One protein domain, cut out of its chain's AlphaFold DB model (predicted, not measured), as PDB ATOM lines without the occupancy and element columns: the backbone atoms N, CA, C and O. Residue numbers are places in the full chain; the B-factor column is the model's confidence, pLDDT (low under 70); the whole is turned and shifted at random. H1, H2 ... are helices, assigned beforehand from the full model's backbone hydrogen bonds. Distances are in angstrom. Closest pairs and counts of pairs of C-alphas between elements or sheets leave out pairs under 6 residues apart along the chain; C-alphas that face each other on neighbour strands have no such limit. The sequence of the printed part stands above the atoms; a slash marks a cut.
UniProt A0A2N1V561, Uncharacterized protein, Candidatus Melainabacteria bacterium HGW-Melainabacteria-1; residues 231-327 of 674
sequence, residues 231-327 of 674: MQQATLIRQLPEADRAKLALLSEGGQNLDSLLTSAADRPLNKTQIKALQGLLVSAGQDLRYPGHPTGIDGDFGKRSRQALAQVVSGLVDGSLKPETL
ATOM      1  N   MET A 231     198.746  14.809 167.074       95.81
ATOM      2  CA  MET A 231     197.609  14.459 167.934       95.81
ATOM      3  C   MET A 231     197.108  13.038 167.649       95.81
ATOM      4  O   MET A 231     196.814  12.283 168.574       95.81
ATOM      5  N   GLN A 232     197.062  12.643 166.374       94.94
ATOM      6  CA  GLN A 232     196.703  11.285 165.960       94.94
ATOM      7  C   GLN A 232     197.737  10.258 166.436       94.94
ATOM      8  O   GLN A 232     197.355   9.246 167.022       94.94
ATOM      9  N   GLN A 233     199.036  10.526 166.244       94.19
ATOM     10  CA  GLN A 233     200.100   9.652 166.752       94.19
ATOM     11  C   GLN A 233     200.026   9.526 168.276       94.19
ATOM     12  O   GLN A 233     200.020   8.418 168.798       94.19
ATOM     13  N   ALA A 234     199.883  10.642 168.988       95.94
ATOM     14  CA  ALA A 234     199.762  10.674 170.441       95.94
ATOM     15  C   ALA A 234     198.537   9.901 170.959       95.94
ATOM     16  O   ALA A 234     198.641   9.157 171.933       95.94
ATOM     17  N   THR A 235     197.389  10.020 170.283       95.50
ATOM     18  CA  THR A 235     196.163   9.278 170.626       95.50
ATOM     19  C   THR A 235     196.367   7.772 170.494       95.50
ATOM     20  O   THR A 235     195.960   7.024 171.380       95.50
ATOM     21  N   LEU A 236     197.030   7.321 169.424       93.81
ATOM     22  CA  LEU A 236     197.371   5.908 169.244       93.81
ATOM     23  C   LEU A 236     198.377   5.434 170.296       93.81
ATOM     24  O   LEU A 236     198.183   4.388 170.902       93.81
ATOM     25  N   ILE A 237     199.415   6.224 170.576       94.19
ATOM     26  CA  ILE A 237     200.426   5.897 171.591       94.19
ATOM     27  C   ILE A 237     199.792   5.752 172.983       94.19
ATOM     28  O   ILE A 237     200.167   4.862 173.744       94.19
ATOM     29  N   ARG A 238     198.775   6.559 173.308       95.00
ATOM     30  CA  ARG A 238     198.039   6.470 174.581       95.00
ATOM     31  C   ARG A 238     197.315   5.132 174.777       95.00
ATOM     32  O   ARG A 238     197.067   4.759 175.923       95.00
ATOM     33  N   GLN A 239     196.996   4.426 173.688       94.50
ATOM     34  CA  GLN A 239     196.348   3.108 173.698       94.50
ATOM     35  C   GLN A 239     197.333   1.947 173.912       94.50
ATOM     36  O   GLN A 239     196.891   0.806 174.053       94.50
ATOM     37  N   LEU A 240     198.648   2.203 173.937       91.69
ATOM     38  CA  LEU A 240     199.635   1.176 174.270       91.69
ATOM     39  C   LEU A 240     199.422   0.647 175.701       91.69
ATOM     40  O   LEU A 240     198.995   1.411 176.577       91.69
ATOM     41  N   PRO A 241     199.768  -0.628 175.967       94.06
ATOM     42  CA  PRO A 241     199.802  -1.163 177.322       94.06
ATOM     43  C   PRO A 241     200.626  -0.275 178.262       94.06
ATOM     44  O   PRO A 241     201.652   0.283 177.871       94.06
ATOM     45  N   GLU A 242     200.211  -0.179 179.526       92.12
ATOM     46  CA  GLU A 242     200.875   0.669 180.526       92.12
ATOM     47  C   GLU A 242     202.375   0.355 180.660       92.12
ATOM     48  O   GLU A 242     203.191   1.270 180.745       92.12
ATOM     49  N   ALA A 243     202.748  -0.926 180.572       90.25
ATOM     50  CA  ALA A 243     204.141  -1.367 180.600       90.25
ATOM     51  C   ALA A 243     204.982  -0.815 179.433       90.25
ATOM     52  O   ALA A 243     206.157  -0.506 179.620       90.25
ATOM     53  N   ASP A 244     204.398  -0.659 178.243       91.38
ATOM     54  CA  ASP A 244     205.086  -0.080 177.087       91.38
ATOM     55  C   ASP A 244     205.144   1.444 177.175       91.38
ATOM     56  O   ASP A 244     206.181   2.042 176.883       91.38
ATOM     57  N   ARG A 245     204.077   2.087 177.666       92.56
ATOM     58  CA  ARG A 245     204.098   3.535 177.924       92.56
ATOM     59  C   ARG A 245     205.107   3.925 178.997       92.56
ATOM     60  O   ARG A 245     205.780   4.944 178.858       92.56
ATOM     61  N   ALA A 246     205.285   3.096 180.024       90.31
ATOM     62  CA  ALA A 246     206.300   3.317 181.050       90.31
ATOM     63  C   ALA A 246     207.721   3.407 180.457       90.31
ATOM     64  O   ALA A 246     208.541   4.171 180.961       90.31
ATOM     65  N   LYS A 247     208.005   2.709 179.345       90.62
ATOM     66  CA  LYS A 247     209.292   2.817 178.633       90.62
ATOM     67  C   LYS A 247     209.479   4.185 177.973       90.62
ATOM     68  O   LYS A 247     210.598   4.684 177.931       90.62
ATOM     69  N   LEU A 248     208.402   4.818 177.496       89.75
ATOM     70  CA  LEU A 248     208.447   6.173 176.930       89.75
ATOM     71  C   LEU A 248     208.806   7.209 178.001       89.75
ATOM     72  O   LEU A 248     209.551   8.144 177.727       89.75
ATOM     73  N   ALA A 249     208.327   7.030 179.235       90.06
ATOM     74  CA  ALA A 249     208.637   7.930 180.345       90.06
ATOM     75  C   ALA A 249     210.132   7.939 180.729       90.06
ATOM     76  O   ALA A 249     210.588   8.898 181.353       90.06
ATOM     77  N   LEU A 250     210.902   6.916 180.329       88.38
ATOM     78  CA  LEU A 250     212.354   6.859 180.538       88.38
ATOM     79  C   LEU A 250     213.119   7.846 179.643       88.38
ATOM     80  O   LEU A 250     214.212   8.275 180.006       88.38
ATOM     81  N   LEU A 251     212.542   8.250 178.505       86.50
ATOM     82  CA  LEU A 251     213.060   9.352 177.699       86.50
ATOM     83  C   LEU A 251     212.645  10.677 178.336       86.50
ATOM     84  O   LEU A 251     211.512  11.138 178.166       86.50
ATOM     85  N   SER A 252     213.568  11.285 179.078       87.50
ATOM     86  CA  SER A 252     213.339  12.549 179.774       87.50
ATOM     87  C   SER A 252     214.509  13.516 179.626       87.50
ATOM     88  O   SER A 252     215.670  13.114 179.598       87.50
ATOM     89  N   GLU A 253     214.189  14.804 179.528       81.50
ATOM     90  CA  GLU A 253     215.150  15.895 179.402       81.50
ATOM     91  C   GLU A 253     214.517  17.170 179.979       81.50
ATOM     92  O   GLU A 253     213.348  17.474 179.732       81.50
ATOM     93  N   GLY A 254     215.260  17.901 180.818       79.81
ATOM     94  CA  GLY A 254     214.782  19.168 181.390       79.81
ATOM     95  C   GLY A 254     213.505  19.066 182.240       79.81
ATOM     96  O   GLY A 254     212.739  20.024 182.304       79.81
ATOM     97  N   GLY A 255     213.242  17.913 182.867       82.56
ATOM     98  CA  GLY A 255     212.050  17.689 183.700       82.56
ATOM     99  C   GLY A 255     210.762  17.386 182.922       82.56
ATOM    100  O   GLY A 255     209.708  17.234 183.536       82.56
ATOM    101  N   GLN A 256     210.829  17.274 181.593       86.88
ATOM    102  CA  GLN A 256     209.747  16.754 180.754       86.88
ATOM    103  C   GLN A 256     210.119  15.340 180.294       86.88
ATOM    104  O   GLN A 256     211.286  15.065 180.019       86.88
ATOM    105  N   ASN A 257     209.138  14.443 180.201       93.12
ATOM    106  CA  ASN A 257     209.330  13.119 179.605       93.12
ATOM    107  C   ASN A 257     208.416  12.920 178.393       93.12
ATOM    108  O   ASN A 257     207.392  13.601 178.257       93.12
ATOM    109  N   LEU A 258     208.793  11.994 177.511       93.38
ATOM    110  CA  LEU A 258     208.098  11.766 176.247       93.38
ATOM    111  C   LEU A 258     206.616  11.406 176.462       93.38
ATOM    112  O   LEU A 258     205.756  11.966 175.785       93.38
ATOM    113  N   ASP A 259     206.294  10.558 177.445       95.25
ATOM    114  CA  ASP A 259     204.907  10.163 177.764       95.25
ATOM    115  C   ASP A 259     204.032  11.362 178.181       95.25
ATOM    116  O   ASP A 259     202.900  11.503 177.718       95.25
ATOM    117  N   SER A 260     204.564  12.291 178.980       94.94
ATOM    118  CA  SER A 260     203.843  13.491 179.434       94.94
ATOM    119  C   SER A 260     203.539  14.475 178.294       94.94
ATOM    120  O   SER A 260     202.443  15.047 178.224       94.94
ATOM    121  N   LEU A 261     204.488  14.639 177.364       96.25
ATOM    122  CA  LEU A 261     204.326  15.467 176.169       96.25
ATOM    123  C   LEU A 261     203.310  14.852 175.208       96.25
ATOM    124  O   LEU A 261     202.458  15.570 174.687       96.25
ATOM    125  N   LEU A 262     203.355  13.533 175.015       96.56
ATOM    126  CA  LEU A 262     202.406  12.817 174.166       96.56
ATOM    127  C   LEU A 262     201.006  12.770 174.784       96.56
ATOM    128  O   LEU A 262     200.031  13.003 174.079       96.56
ATOM    129  N   THR A 263     200.882  12.590 176.098       95.56
ATOM    130  CA  THR A 263     199.591  12.707 176.793       95.56
ATOM    131  C   THR A 263     198.987  14.093 176.567       95.56
ATOM    132  O   THR A 263     197.844  14.206 176.130       95.56
ATOM    133  N   SER A 264     199.788  15.150 176.745       96.50
ATOM    134  CA  SER A 264     199.352  16.521 176.455       96.50
ATOM    135  C   SER A 264     198.946  16.705 174.991       96.50
ATOM    136  O   SER A 264     197.957  17.376 174.720       96.50
ATOM    137  N   ALA A 265     199.698  16.117 174.056       96.12
ATOM    138  CA  ALA A 265     199.451  16.217 172.621       96.12
ATOM    139  C   ALA A 265     198.179  15.487 172.164       96.12
ATOM    140  O   ALA A 265     197.576  15.884 171.169       96.12
ATOM    141  N   ALA A 266     197.785  14.419 172.866       96.56
ATOM    142  CA  ALA A 266     196.538  13.703 172.615       96.56
ATOM    143  C   ALA A 266     195.312  14.518 173.060       96.56
ATOM    144  O   ALA A 266     194.261  14.428 172.434       96.56
ATOM    145  N   ASP A 267     195.457  15.323 174.117       96.31
ATOM    146  CA  ASP A 267     194.366  16.135 174.665       96.31
ATOM    147  C   ASP A 267     194.262  17.519 174.000       96.31
ATOM    148  O   ASP A 267     193.175  18.095 173.914       96.31
ATOM    149  N   ARG A 268     195.386  18.091 173.544       96.62
ATOM    150  CA  ARG A 268     195.442  19.432 172.944       96.62
ATOM    151  C   ARG A 268     196.657  19.635 172.034       96.62
ATOM    152  O   ARG A 268     197.685  18.987 172.214       96.62
ATOM    153  N   PRO A 269     196.623  20.628 171.125       95.31
ATOM    154  CA  PRO A 269     197.819  21.060 170.411       95.31
ATOM    155  C   PRO A 269     198.947  21.478 171.370       95.31
ATOM    156  O   PRO A 269     198.727  22.191 172.358       95.31
ATOM    157  N   LEU A 270     200.171  21.042 171.064       96.12
ATOM    158  CA  LEU A 270     201.373  21.483 171.766       96.12
ATOM    159  C   LEU A 270     201.771  22.889 171.309       96.12
ATOM    160  O   LEU A 270     201.675  23.219 170.128       96.12
ATOM    161  N   ASN A 271     202.254  23.715 172.238       95.94
ATOM    162  CA  ASN A 271     202.870  24.991 171.874       95.94
ATOM    163  C   ASN A 271     204.312  24.789 171.365       95.94
ATOM    164  O   ASN A 271     204.905  23.724 171.544       95.94
ATOM    165  N   LYS A 272     204.906  25.833 170.773       92.94
ATOM    166  CA  LYS A 272     206.257  25.779 170.185       92.94
ATOM    167  C   LYS A 272     207.332  25.282 171.163       92.94
ATOM    168  O   LYS A 272     208.213  24.524 170.772       92.94
ATOM    169  N   THR A 273     207.253  25.668 172.437       95.44
ATOM    170  CA  THR A 273     208.190  25.220 173.483       95.44
ATOM    171  C   THR A 273     208.067  23.720 173.742       95.44
ATOM    172  O   THR A 273     209.074  23.024 173.818       95.44
ATOM    173  N   GLN A 274     206.838  23.208 173.824       96.00
ATOM    174  CA  GLN A 274     206.572  21.780 174.000       96.00
ATOM    175  C   GLN A 274     207.003  20.964 172.772       96.00
ATOM    176  O   GLN A 274     207.547  19.875 172.931       96.00
ATOM    177  N   ILE A 275     206.825  21.497 171.555       96.00
ATOM    178  CA  ILE A 275     207.316  20.845 170.328       96.00
ATOM    179  C   ILE A 275     208.846  20.776 170.329       96.00
ATOM    180  O   ILE A 275     209.400  19.717 170.052       96.00
ATOM    181  N   LYS A 276     209.538  21.856 170.707       94.12
ATOM    182  CA  LYS A 276     211.002  21.837 170.838       94.12
ATOM    183  C   LYS A 276     211.485  20.819 171.869       94.12
ATOM    184  O   LYS A 276     212.457  20.121 171.608       94.12
ATOM    185  N   ALA A 277     210.803  20.708 173.010       95.06
ATOM    186  CA  ALA A 277     211.124  19.697 174.020       95.06
ATOM    187  C   ALA A 277     210.944  18.272 173.469       95.06
ATOM    188  O   ALA A 277     211.824  17.432 173.629       95.06
ATOM    189  N   LEU A 278     209.846  18.024 172.747       96.19
ATOM    190  CA  LEU A 278     209.600  16.752 172.070       96.19
ATOM    191  C   LEU A 278     210.703  16.430 171.051       96.19
ATOM    192  O   LEU A 278     211.226  15.324 171.043       96.19
ATOM    193  N   GLN A 279     211.092  17.396 170.219       95.12
ATOM    194  CA  GLN A 279     212.179  17.239 169.250       95.12
ATOM    195  C   GLN A 279     213.531  16.984 169.922       95.12
ATOM    196  O   GLN A 279     214.275  16.129 169.454       95.12
ATOM    197  N   GLY A 280     213.822  17.667 171.035       93.38
ATOM    198  CA  GLY A 280     215.013  17.421 171.849       93.38
ATOM    199  C   GLY A 280     215.091  15.970 172.316       93.38
ATOM    200  O   GLY A 280     216.090  15.307 172.065       93.38
ATOM    201  N   LEU A 281     213.991  15.429 172.853       93.69
ATOM    202  CA  LEU A 281     213.917  14.023 173.262       93.69
ATOM    203  C   LEU A 281     214.147  13.049 172.099       93.69
ATOM    204  O   LEU A 281     214.803  12.026 172.282       93.69
ATOM    205  N   LEU A 282     213.633  13.355 170.904       93.88
ATOM    206  CA  LEU A 282     213.857  12.531 169.711       93.88
ATOM    207  C   LEU A 282     215.331  12.563 169.276       93.88
ATOM    208  O   LEU A 282     215.904  11.514 168.996       93.88
ATOM    209  N   VAL A 283     215.961  13.741 169.273       88.56
ATOM    210  CA  VAL A 283     217.397  13.890 168.973       88.56
ATOM    211  C   VAL A 283     218.254  13.165 170.010       88.56
ATOM    212  O   VAL A 283     219.180  12.441 169.642       88.56
ATOM    213  N   SER A 284     217.914  13.287 171.295       85.81
ATOM    214  CA  SER A 284     218.550  12.555 172.396       85.81
ATOM    215  C   SER A 284     218.376  11.037 172.247       85.81
ATOM    216  O   SER A 284     219.292  10.279 172.549       85.81
ATOM    217  N   ALA A 285     217.264  10.584 171.659       86.69
ATOM    218  CA  ALA A 285     217.046   9.191 171.265       86.69
ATOM    219  C   ALA A 285     217.786   8.771 169.971       86.69
ATOM    220  O   ALA A 285     217.505   7.711 169.409       86.69
ATOM    221  N   GLY A 286     218.721   9.591 169.480       84.94
ATOM    222  CA  GLY A 286     219.563   9.304 168.318       84.94
ATOM    223  C   GLY A 286     218.925   9.623 166.965       84.94
ATOM    224  O   GLY A 286     219.492   9.264 165.936       84.94
ATOM    225  N   GLN A 287     217.764  10.282 166.939       90.06
ATOM    226  CA  GLN A 287     217.089  10.633 165.690       90.06
ATOM    227  C   GLN A 287     217.719  11.871 165.052       90.06
ATOM    228  O   GLN A 287     217.897  12.902 165.703       90.06
ATOM    229  N   ASP A 288     218.008  11.809 163.751       83.38
ATOM    230  CA  ASP A 288     218.505  12.973 163.022       83.38
ATOM    231  C   ASP A 288     217.348  13.865 162.566       83.38
ATOM    232  O   ASP A 288     216.760  13.686 161.499       83.38
ATOM    233  N   LEU A 289     217.023  14.853 163.395       85.31
ATOM    234  CA  LEU A 289     216.040  15.870 163.044       85.31
ATOM    235  C   LEU A 289     216.639  17.050 162.283       85.31
ATOM    236  O   LEU A 289     215.896  17.964 161.949       85.31
ATOM    237  N   ARG A 290     217.950  17.099 162.028       79.38
ATOM    238  CA  ARG A 290     218.604  18.300 161.486       79.38
ATOM    239  C   ARG A 290     218.129  18.584 160.068       79.38
ATOM    240  O   ARG A 290     217.979  17.675 159.256       79.38
ATOM    241  N   TYR A 291     217.911  19.857 159.760       64.12
ATOM    242  CA  TYR A 291     217.565  20.341 158.423       64.12
ATOM    243  C   TYR A 291     217.976  21.830 158.298       64.12
ATOM    244  O   TYR A 291     218.346  22.442 159.306       64.12
ATOM    245  N   PRO A 292     218.028  22.424 157.089       43.06
ATOM    246  CA  PRO A 292     218.566  23.778 156.908       43.06
ATOM    247  C   PRO A 292     217.911  24.837 157.813       43.06
ATOM    248  O   PRO A 292     216.693  24.855 157.959       43.06
ATOM    249  N   GLY A 293     218.711  25.739 158.394       54.81
ATOM    250  CA  GLY A 293     218.251  26.767 159.347       54.81
ATOM    251  C   GLY A 293     218.059  26.261 160.783       54.81
ATOM    252  O   GLY A 293     217.980  27.055 161.719       54.81
ATOM    253  N   HIS A 294     218.074  24.939 160.976       72.25
ATOM    254  CA  HIS A 294     217.892  24.278 162.263       72.25
ATOM    255  C   HIS A 294     218.961  23.190 162.445       72.25
ATOM    256  O   HIS A 294     218.668  21.997 162.347       72.25
ATOM    257  N   PRO A 295     220.221  23.581 162.730       65.56
ATOM    258  CA  PRO A 295     221.355  22.654 162.836       65.56
ATOM    259  C   PRO A 295     221.223  21.653 163.990       65.56
ATOM    260  O   PRO A 295     221.956  20.670 164.035       65.56
ATOM    261  N   THR A 296     220.297  21.896 164.917       82.19
ATOM    262  CA  THR A 296     219.920  20.971 165.989       82.19
ATOM    263  C   THR A 296     218.737  20.077 165.616       82.19
ATOM    264  O   THR A 296     218.490  19.099 166.305       82.19
ATOM    265  N   GLY A 297     217.978  20.418 164.568       83.06
ATOM    266  CA  GLY A 297     216.676  19.816 164.276       83.06
ATOM    267  C   GLY A 297     215.565  20.192 165.264       83.06
ATOM    268  O   GLY A 297     214.498  19.586 165.241       83.06
ATOM    269  N   ILE A 298     215.820  21.169 166.146       92.94
ATOM    270  CA  ILE A 298     214.906  21.623 167.203       92.94
ATOM    271  C   ILE A 298     214.415  23.032 166.854       92.94
ATOM    272  O   ILE A 298     214.982  24.052 167.260       92.94
ATOM    273  N   ASP A 299     213.360  23.100 166.058       87.75
ATOM    274  CA  ASP A 299     212.814  24.323 165.467       87.75
ATOM    275  C   ASP A 299     211.474  24.741 166.085       87.75
ATOM    276  O   ASP A 299     211.169  25.936 166.177       87.75
ATOM    277  N   GLY A 300     210.747  23.772 166.638       92.44
ATOM    278  CA  GLY A 300     209.430  23.947 167.218       92.44
ATOM    279  C   GLY A 300     208.272  23.739 166.246       92.44
ATOM    280  O   GLY A 300     207.140  23.964 166.677       92.44
ATOM    281  N   ASP A 301     208.518  23.280 165.014       87.81
ATOM    282  CA  ASP A 301     207.469  22.894 164.072       87.81
ATOM    283  C   ASP A 301     207.456  21.365 163.899       87.81
ATOM    284  O   ASP A 301     208.434  20.724 163.518       87.81
ATOM    285  N   PHE A 302     206.314  20.732 164.189       89.75
ATOM    286  CA  PHE A 302     206.208  19.269 164.177       89.75
ATOM    287  C   PHE A 302     205.965  18.713 162.759       89.75
ATOM    288  O   PHE A 302     204.874  18.250 162.402       89.75
ATOM    289  N   GLY A 303     207.005  18.803 161.929       83.75
ATOM    290  CA  GLY A 303     207.011  18.407 160.521       83.75
ATOM    291  C   GLY A 303     207.150  16.899 160.264       83.75
ATOM    292  O   GLY A 303     207.101  16.069 161.173       83.75
ATOM    293  N   LYS A 304     207.332  16.532 158.987       79.50
ATOM    294  CA  LYS A 304     207.462  15.134 158.520       79.50
ATOM    295  C   LYS A 304     208.597  14.382 159.228       79.50
ATOM    296  O   LYS A 304     208.373  13.263 159.679       79.50
ATOM    297  N   ARG A 305     209.757  15.024 159.417       82.12
ATOM    298  CA  ARG A 305     210.915  14.442 160.121       82.12
ATOM    299  C   ARG A 305     210.601  14.109 161.577       82.12
ATOM    300  O   ARG A 305     210.843  12.990 162.008       82.12
ATOM    301  N   SER A 306     209.981  15.033 162.317       93.81
ATOM    302  CA  SER A 306     209.579  14.780 163.709       93.81
ATOM    303  C   SER A 306     208.526  13.674 163.814       93.81
ATOM    304  O   SER A 306     208.590  12.861 164.732       93.81
ATOM    305  N   ARG A 307     207.598  13.588 162.849       92.06
ATOM    306  CA  ARG A 307     206.619  12.492 162.755       92.06
ATOM    307  C   ARG A 307     207.275  11.131 162.515       92.06
ATOM    308  O   ARG A 307     206.893  10.163 163.163       92.06
ATOM    309  N   GLN A 308     208.230  11.052 161.588       83.50
ATOM    310  CA  GLN A 308     208.977   9.822 161.299       83.50
ATOM    311  C   GLN A 308     209.815   9.391 162.504       83.50
ATOM    312  O   GLN A 308     209.711   8.249 162.943       83.50
ATOM    313  N   ALA A 309     210.571  10.326 163.078       90.75
ATOM    314  CA  ALA A 309     211.400  10.088 164.251       90.75
ATOM    315  C   ALA A 309     210.578   9.615 165.457       90.75
ATOM    316  O   ALA A 309     210.972   8.667 166.131       90.75
ATOM    317  N   LEU A 310     209.410  10.219 165.709       95.25
ATOM    318  CA  LEU A 310     208.519   9.780 166.786       95.25
ATOM    319  C   LEU A 310     208.037   8.341 166.572       95.25
ATOM    320  O   LEU A 310     208.105   7.534 167.496       95.25
ATOM    321  N   ALA A 311     207.598   8.001 165.356       90.69
ATOM    322  CA  ALA A 311     207.168   6.643 165.034       90.69
ATOM    323  C   ALA A 311     208.302   5.615 165.219       90.69
ATOM    324  O   ALA A 311     208.071   4.555 165.803       90.69
ATOM    325  N   GLN A 312     209.524   5.942 164.784       88.06
ATOM    326  CA  GLN A 312     210.702   5.078 164.932       88.06
ATOM    327  C   GLN A 312     211.090   4.872 166.403       88.06
ATOM    328  O   GLN A 312     211.278   3.734 166.828       88.06
ATOM    329  N   VAL A 313     211.148   5.951 167.192       92.50
ATOM    330  CA  VAL A 313     211.490   5.882 168.623       92.50
ATOM    331  C   VAL A 313     210.475   5.048 169.396       92.50
ATOM    332  O   VAL A 313     210.861   4.181 170.177       92.50
ATOM    333  N   VAL A 314     209.177   5.268 169.165       93.00
ATOM    334  CA  VAL A 314     208.128   4.502 169.853       93.00
ATOM    335  C   VAL A 314     208.178   3.031 169.453       93.00
ATOM    336  O   VAL A 314     208.148   2.177 170.335       93.00
ATOM    337  N   SER A 315     208.294   2.723 168.155       88.62
ATOM    338  CA  SER A 315     208.383   1.331 167.695       88.62
ATOM    339  C   SER A 315     209.559   0.616 168.350       88.62
ATOM    340  O   SER A 315     209.365  -0.448 168.932       88.62
ATOM    341  N   GLY A 316     210.746   1.231 168.330       87.56
ATOM    342  CA  GLY A 316     211.934   0.585 168.871       87.56
ATOM    343  C   GLY A 316     211.914   0.411 170.390       87.56
ATOM    344  O   GLY A 316     212.488  -0.540 170.915       87.56
ATOM    345  N   LEU A 317     211.246   1.301 171.131       87.50
ATOM    346  CA  LEU A 317     211.059   1.127 172.577       87.50
ATOM    347  C   LEU A 317     210.070  -0.002 172.891       87.50
ATOM    348  O   LEU A 317     210.270  -0.764 173.840       87.50
ATOM    349  N   VAL A 318     209.001  -0.123 172.101       86.81
ATOM    350  CA  VAL A 318     207.990  -1.174 172.273       86.81
ATOM    351  C   VAL A 318     208.581  -2.545 171.947       86.81
ATOM    352  O   VAL A 318     208.449  -3.466 172.754       86.81
ATOM    353  N   ASP A 319     209.284  -2.676 170.818       87.19
ATOM    354  CA  ASP A 319     209.892  -3.941 170.380       87.19
ATOM    355  C   ASP A 319     211.224  -4.280 171.083       87.19
ATOM    356  O   ASP A 319     211.715  -5.405 170.978       87.19
ATOM    357  N   GLY A 320     211.780  -3.334 171.850       85.94
ATOM    358  CA  GLY A 320     213.011  -3.497 172.621       85.94
ATOM    359  C   GLY A 320     214.307  -3.350 171.812       85.94
ATOM    360  O   GLY A 320     215.385  -3.564 172.372       85.94
ATOM    361  N   SER A 321     214.234  -2.981 170.529       83.69
ATOM    362  CA  SER A 321     215.406  -2.679 169.691       83.69
ATOM    363  C   SER A 321     216.108  -1.379 170.098       83.69
ATOM    364  O   SER A 321     217.325  -1.267 169.950       83.69
ATOM    365  N   LEU A 322     215.374  -0.428 170.685       82.38
ATOM    366  CA  LEU A 322     215.915   0.754 171.352       82.38
ATOM    367  C   LEU A 322     215.922   0.508 172.863       82.38
ATOM    368  O   LEU A 322     214.879   0.495 173.516       82.38
ATOM    369  N   LYS A 323     217.112   0.333 173.445       82.31
ATOM    370  CA  LYS A 323     217.263   0.245 174.903       82.31
ATOM    371  C   LYS A 323     217.339   1.656 175.492       82.31
ATOM    372  O   LYS A 323     218.226   2.407 175.084       82.31
ATOM    373  N   PRO A 324     216.506   2.019 176.486       72.25
ATOM    374  CA  PRO A 324     216.549   3.340 177.124       72.25
ATOM    375  C   PRO A 324     217.953   3.735 177.610       72.25
ATOM    376  O   PRO A 324     218.382   4.873 177.462       72.25
ATOM    377  N   GLU A 325     218.710   2.753 178.104       71.06
ATOM    378  CA  GLU A 325     220.082   2.897 178.605       71.06
ATOM    379  C   GLU A 325     221.089   3.343 177.529       71.06
ATOM    380  O   GLU A 325     222.082   3.997 177.840       71.06
ATOM    381  N   THR A 326     220.835   3.027 176.253       63.88
ATOM    382  CA  THR A 326     221.694   3.449 175.131       63.88
ATOM    383  C   THR A 326     221.421   4.880 174.658       63.88
ATOM    384  O   THR A 326     222.217   5.423 173.897       63.88
ATOM    385  N   LEU A 327     220.351   5.517 175.150       61.72
ATOM    386  CA  LEU A 327     219.887   6.849 174.727       61.72
ATOM    387  C   LEU A 327     220.473   7.985 175.585       61.72
ATOM    388  O   LEU A 327     220.274   9.156 175.292       61.72
TER     389      LEU A 327
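AT A GLANCE: This is residues 231 to 327 of the 674 residues of an uncharacterized protein of Candidatus Melainabacteria bacterium HGW-Melainabacteria-1 (UniProt A0A2N1V561). Look for a compact cluster of crossed helices: H3 and H4 fold as a hairpin, H1 packs on H3, and H5, the longest helix, spans from H4 to H2. Between H4 and H5 a long loop, residues 285 to 303, swings out to one end of the longest axis. You will find 97 residues, with six named helices in the order H1 to H6 and no named strand: all helix. The radius of gyration of the C-alphas is 12.3 A, and the spans are 38 by 30 by 24 A.

HOW THE PARTS SIT: Start at H1, residues 231 to 238, which touches H3, residues 258 to 267, at a steep tilt of 58 degrees; their closest C-alphas, Met 231 and Ala 266, are 4.9 A apart. H3 is the hub, touching three helices. H2, residues 242 to 249, touches it at C-alphas Ala 249 and Asp 259, 5.1 A apart. H4, residues 272 to 284, forms a helical hairpin with H3, with closest C-alphas Leu 258 and Leu 278 at 6.7 A. H5, residues 304 to 319, touches H4 with residues 306 to 313 alone, closest at C-alphas Leu 282 and Ala 309, 6.5 A. With residues 314 to 318 alone it touches H2, where C-alphas Asp 244 and Val 318 are closest at 5.7 A. H3 and H5 are apart. H6, residues 324 to 327, touches no helix. Every O i to N i+4 pair is within hydrogen-bond range in H1, H3, H4 and H5, but 2 of 4 in H2; H6 is too short for one.

IN THESE COORDINATES: Find C-alpha 231 at (197.609, 14.459, 167.934), where H1 begins. H3 is 14.5 A long, H4 18.2 A and H5 22.6 A, from first to last C-alpha. H6 ends at C-alpha 327, (219.887, 6.849, 174.727).

THE WHOLE: The C-alphas farthest apart, Pro 241 and Gly 293, are 38.0 A apart. The printed part has no cut, and H4 to H5 is the long link. Confidence is under 70 at residues 291 to 293, 295 and 326 to 327.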